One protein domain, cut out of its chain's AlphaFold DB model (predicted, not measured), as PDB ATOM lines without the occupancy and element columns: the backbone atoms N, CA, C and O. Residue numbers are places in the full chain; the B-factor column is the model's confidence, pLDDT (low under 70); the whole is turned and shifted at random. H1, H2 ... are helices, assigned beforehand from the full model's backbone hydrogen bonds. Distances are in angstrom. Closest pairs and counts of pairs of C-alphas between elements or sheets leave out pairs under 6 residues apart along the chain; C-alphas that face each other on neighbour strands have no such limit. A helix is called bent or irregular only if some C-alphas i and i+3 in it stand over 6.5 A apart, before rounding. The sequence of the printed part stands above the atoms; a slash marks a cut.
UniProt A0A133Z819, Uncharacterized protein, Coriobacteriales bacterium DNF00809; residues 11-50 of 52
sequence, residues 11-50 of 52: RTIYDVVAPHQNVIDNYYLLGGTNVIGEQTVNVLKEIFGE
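AT A GLANCE: This is residues 11 to 50 of the 52 residues of an uncharacterized protein of Coriobacteriales bacterium DNF00809 (UniProt A0A133Z819). What is the shape? Helices H1 and H3 lie partly side by side, and residues 24 to 32 run back to short H2 at the far end. What builds it? The 40 printed residues include three named helices, H1, H2, H3 in order; the class is all helix. It is compact, radius of gyration of the C-alphas 10.0 A, spans 28 by 20 by 16 A.

IN THESE COORDINATES: Which helix is longest? H1, residues 11 to 23, covers 19.1 A from C-alpha 11 at (59.736, -7.793, 30.660); it is irregular, C-alphas 19 and 22 being 7.8 A apart. Which others follow? H2 is residues 33 to 36, 5.3 A; H3, residues 38 to 48, covers 15.5 A to C-alpha 48 at (43.841, -7.147, 30.203).

HOW THE PARTS SIT: What touches? H1 and H3 touch, closest at the C-alphas of Ala 18 and Ile 47, 6.1 A, at a shallow tilt of 28 degrees, the same way. And H2? It is close to H3 but not clearly touching, the closest C-alphas, Thr 33 and Val 41, 6.7 A apart; H1 and H2 are apart. How are the backbones? In H3 every O i to N i+4 pair is within hydrogen-bond range, in H1 4 of 9, beside 4 of 10 O i to N i+3 pairs; H2 is too short for an i+4 pair.

THE WHOLE: How large? The C-alphas farthest apart, Val 23 and Asn 34, are 28.2 A apart. Any cut or low confidence? The printed part has no cut and no long link; residue 50 is under pLDDT 70.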
ATOM      1  N   ARG A  11      59.594  -7.116  29.354       81.81
ATOM      2  CA  ARG A  11      59.736  -7.793  30.660       81.81
ATOM      3  C   ARG A  11      59.106  -7.004  31.791       81.81
ATOM      4  O   ARG A  11      58.470  -7.593  32.645       81.81
ATOM      5  N   THR A  12      59.185  -5.676  31.759       81.94
ATOM      6  CA  THR A  12      58.519  -4.828  32.757       81.94
ATOM      7  C   THR A  12      57.010  -5.087  32.806       81.94
ATOM      8  O   THR A  12      56.411  -5.085  33.879       81.94
ATOM      9  N   ILE A  13      56.382  -5.355  31.659       83.88
ATOM     10  CA  ILE A  13      54.952  -5.653  31.589       83.88
ATOM     11  C   ILE A  13      54.676  -7.029  32.208       83.88
ATOM     12  O   ILE A  13      53.803  -7.145  33.063       83.88
ATOM     13  N   TYR A  14      55.456  -8.053  31.863       84.94
ATOM     14  CA  TYR A  14      55.272  -9.400  32.414       84.94
ATOM     15  C   TYR A  14      55.640  -9.525  33.899       84.94
ATOM     16  O   TYR A  14      54.925 -10.180  34.649       84.94
ATOM     17  N   ASP A  15      56.715  -8.879  34.342       85.31
ATOM     18  CA  ASP A  15      57.267  -9.058  35.687       85.31
ATOM     19  C   ASP A  15      56.603  -8.132  36.716       85.31
ATOM     20  O   ASP A  15      56.553  -8.452  37.904       85.31
ATOM     21  N   VAL A  16      56.085  -6.977  36.278       84.19
ATOM     22  CA  VAL A  16      55.501  -5.963  37.173       84.19
ATOM     23  C   VAL A  16      54.004  -5.797  36.948       84.19
ATOM     24  O   VAL A  16      53.252  -5.747  37.919       84.19
ATOM     25  N   VAL A  17      53.541  -5.711  35.699       86.12
ATOM     26  CA  VAL A  17      52.128  -5.405  35.408       86.12
ATOM     27  C   VAL A  17      51.255  -6.654  35.495       86.12
ATOM     28  O   VAL A  17      50.256  -6.634  36.214       86.12
ATOM     29  N   ALA A  18      51.636  -7.749  34.829       88.00
ATOM     30  CA  ALA A  18      50.838  -8.977  34.768       88.00
ATOM     31  C   ALA A  18      50.475  -9.557  36.154       88.00
ATOM     32  O   ALA A  18      49.304  -9.884  36.362       88.00
ATOM     33  N   PRO A  19      51.378  -9.605  37.160       89.50
ATOM     34  CA  PRO A  19      51.036 -10.121  38.490       89.50
ATOM     35  C   PRO A  19      49.993  -9.268  39.224       89.50
ATOM     36  O   PRO A  19      49.295  -9.759  40.109       89.50
ATOM     37  N   HIS A  20      49.865  -7.993  38.850       87.00
ATOM     38  CA  HIS A  20      48.948  -7.034  39.462       87.00
ATOM     39  C   HIS A  20      47.682  -6.801  38.622       87.00
ATOM     40  O   HIS A  20      46.873  -5.941  38.971       87.00
ATOM     41  N   GLN A  21      47.455  -7.570  37.551       86.94
ATOM     42  CA  GLN A  21      46.316  -7.380  36.639       86.94
ATOM     43  C   GLN A  21      44.951  -7.345  37.353       86.94
ATOM     44  O   GLN A  21      44.042  -6.620  36.946       86.94
ATOM     45  N   ASN A  22      44.807  -8.089  38.453       85.69
ATOM     46  CA  ASN A  22      43.553  -8.216  39.199       85.69
ATOM     47  C   ASN A  22      43.207  -6.976  40.035       85.69
ATOM     48  O   ASN A  22      42.049  -6.810  40.393       85.69
ATOM     49  N   VAL A  23      44.186  -6.115  40.331       86.81
ATOM     50  CA  VAL A  23      43.998  -4.882  41.120       86.81
ATOM     51  C   VAL A  23      44.108  -3.610  40.273       86.81
ATOM     52  O   VAL A  23      43.980  -2.504  40.791       86.81
ATOM     53  N   ILE A  24      44.380  -3.753  38.973       83.69
ATOM     54  CA  ILE A  24      44.378  -2.653  38.008       83.69
ATOM     55  C   ILE A  24      42.988  -2.591  37.368       83.69
ATOM     56  O   ILE A  24      42.627  -3.442  36.547       83.69
ATOM     57  N   ASP A  25      42.220  -1.576  37.760       82.06
ATOM     58  CA  ASP A  25      40.861  -1.342  37.255       82.06
ATOM     59  C   ASP A  25      40.859  -0.692  35.869       82.06
ATOM     60  O   ASP A  25      40.005  -0.986  35.041       82.06
ATOM     61  N   ASN A  26      41.820   0.199  35.609       82.12
ATOM     62  CA  ASN A  26      41.932   0.947  34.360       82.12
ATOM     63  C   ASN A  26      43.403   1.101  33.965       82.12
ATOM     64  O   ASN A  26      44.258   1.334  34.822       82.12
ATOM     65  N   TYR A  27      43.688   1.052  32.664       81.31
ATOM     66  CA  TYR A  27      44.993   1.401  32.108       81.31
ATOM     67  C   TYR A  27      44.823   2.304  30.884       81.31
ATOM     68  O   TYR A  27      43.814   2.243  30.184       81.31
ATOM     69  N   TYR A  28      45.819   3.153  30.632       82.62
ATOM     70  CA  TYR A  28      45.825   4.090  29.512       82.62
ATOM     71  C   TYR A  28      47.071   3.869  28.662       82.62
ATOM     72  O   TYR A  28      48.175   3.745  29.192       82.62
ATOM     73  N   LEU A  29      46.891   3.853  27.343       82.94
ATOM     74  CA  LEU A  29      47.988   3.835  26.383       82.94
ATOM     75  C   LEU A  29      48.303   5.269  25.959       82.94
ATOM     76  O   LEU A  29      47.474   5.943  25.346       82.94
ATOM     77  N   LEU A  30      49.504   5.740  26.288       81.56
ATOM     78  CA  LEU A  30      49.984   7.062  25.889       81.56
ATOM     79  C   LEU A  30      50.652   6.976  24.511       81.56
ATOM     80  O   LEU A  30      51.871   7.035  24.387       81.56
ATOM     81  N   GLY A  31      49.829   6.807  23.477       80.94
ATOM     82  CA  GLY A  31      50.262   6.659  22.086       80.94
ATOM     83  C   GLY A  31      49.763   5.364  21.439       80.94
ATOM     84  O   GLY A  31      49.350   4.428  22.117       80.94
ATOM     85  N   GLY A  32      49.770   5.332  20.104       80.81
ATOM     86  CA  GLY A  32      49.451   4.132  19.320       80.81
ATOM     87  C   GLY A  32      50.674   3.241  19.088       80.81
ATOM     88  O   GLY A  32      51.773   3.545  19.549       80.81
ATOM     89  N   THR A  33      50.510   2.180  18.299       85.25
ATOM     90  CA  THR A  33      51.590   1.236  17.940       85.25
ATOM     91  C   THR A  33      52.836   1.916  17.364       85.25
ATOM     92  O   THR A  33      53.940   1.454  17.612       85.25
ATOM     93  N   ASN A  34      52.699   3.058  16.680       85.12
ATOM     94  CA  ASN A  34      53.839   3.834  16.169       85.12
ATOM     95  C   ASN A  34      54.716   4.477  17.263       85.12
ATOM     96  O   ASN A  34      55.808   4.943  16.957       85.12
ATOM     97  N   VAL A  35      54.226   4.578  18.503       83.69
ATOM     98  CA  VAL A  35      54.929   5.220  19.628       83.69
ATOM     99  C   VAL A  35      55.389   4.181  20.643       83.69
ATOM    100  O   VAL A  35      56.548   4.178  21.032       83.69
ATOM    101  N   ILE A  36      54.482   3.300  21.064       81.44
ATOM    102  CA  ILE A  36      54.747   2.296  22.107       81.44
ATOM    103  C   ILE A  36      55.108   0.915  21.544       81.44
ATOM    104  O   ILE A  36      55.572   0.061  22.291       81.44
ATOM    105  N   GLY A  37      54.936   0.707  20.237       86.69
ATOM    106  CA  GLY A  37      55.216  -0.558  19.569       86.69
ATOM    107  C   GLY A  37      54.029  -1.516  19.523       86.69
ATOM    108  O   GLY A  37      53.101  -1.454  20.333       86.69
ATOM    109  N   GLU A  38      54.024  -2.388  18.520       88.94
ATOM    110  CA  GLU A  38      52.929  -3.335  18.291       88.94
ATOM    111  C   GLU A  38      52.948  -4.481  19.306       88.94
ATOM    112  O   GLU A  38      51.887  -4.882  19.794       88.94
ATOM    113  N   GLN A  39      54.132  -4.975  19.679       87.31
ATOM    114  CA  GLN A  39      54.231  -6.094  20.617       87.31
ATOM    115  C   GLN A  39      53.742  -5.674  22.005       87.31
ATOM    116  O   GLN A  39      52.933  -6.376  22.604       87.31
ATOM    117  N   THR A  40      54.117  -4.486  22.471       86.88
ATOM    118  CA  THR A  40      53.635  -3.901  23.732       86.88
ATOM    119  C   THR A  40      52.110  -3.813  23.792       86.88
ATOM    120  O   THR A  40      51.500  -4.202  24.790       86.88
ATOM    121  N   VAL A  41      51.466  -3.358  22.712       87.19
ATOM    122  CA  VAL A  41      49.997  -3.305  22.635       87.19
ATOM    123  C   VAL A  41      49.386  -4.705  22.695       87.19
ATOM    124  O   VAL A  41      48.369  -4.893  23.363       87.19
ATOM    125  N   ASN A  42      49.991  -5.687  22.026       87.94
ATOM    126  CA  ASN A  42      49.499  -7.063  22.021       87.94
ATOM    127  C   ASN A  42      49.639  -7.736  23.394       87.94
ATOM    128  O   ASN A  42      48.671  -8.331  23.858       87.94
ATOM    129  N   VAL A  43      50.766  -7.556  24.087       88.31
ATOM    130  CA  VAL A  43      50.973  -8.073  25.452       88.31
ATOM    131  C   VAL A  43      49.953  -7.479  26.426       88.31
ATOM    132  O   VAL A  43      49.359  -8.191  27.231       88.31
ATOM    133  N   LEU A  44      49.684  -6.173  26.341       86.81
ATOM    134  CA  LEU A  44      48.681  -5.538  27.203       86.81
ATOM    135  C   LEU A  44      47.262  -6.038  26.904       86.81
ATOM    136  O   LEU A  44      46.470  -6.199  27.830       86.81
ATOM    137  N   LYS A  45      46.937  -6.324  25.638       86.94
ATOM    138  CA  LYS A  45      45.669  -6.972  25.272       86.94
ATOM    139  C   LYS A  45      45.578  -8.406  25.789       86.94
ATOM    140  O   LYS A  45      44.491  -8.809  26.171       86.94
ATOM    141  N   GLU A  46      46.671  -9.158  25.810       87.75
ATOM    142  CA  GLU A  46      46.701 -10.512  26.377       87.75
ATOM    143  C   GLU A  46      46.426 -10.481  27.887       87.75
ATOM    144  O   GLU A  46      45.570 -11.207  28.376       87.75
ATOM    145  N   ILE A  47      47.079  -9.568  28.611       86.50
ATOM    146  CA  ILE A  47      46.939  -9.435  30.070       86.50
ATOM    147  C   ILE A  47      45.561  -8.883  30.467       86.50
ATOM    148  O   ILE A  47      44.942  -9.362  31.413       86.50
ATOM    149  N   PHE A  48      45.060  -7.852  29.780       85.00
ATOM    150  CA  PHE A  48      43.841  -7.147  30.203       85.00
ATOM    151  C   PHE A  48      42.589  -7.473  29.375       85.00
ATOM    152  O   PHE A  48      41.479  -7.197  29.827       85.00
ATOM    153  N   GLY A  49      42.733  -8.037  28.176       75.44
ATOM    154  CA  GLY A  49      41.637  -8.258  27.224       75.44
ATOM    155  C   GLY A  49      40.737  -9.455  27.532       75.44
ATOM    156  O   GLY A  49      39.659  -9.553  26.950       75.44
ATOM    157  N   GLU A  50      41.123 -10.334  28.458       57.47
ATOM    158  CA  GLU A  50      40.270 -11.439  28.920       57.47
ATOM    159  C   GLU A  50      39.248 -11.034  30.000       57.47
ATOM    160  O   GLU A  50      38.382 -11.839  30.346       57.47
TER     161      GLU A  50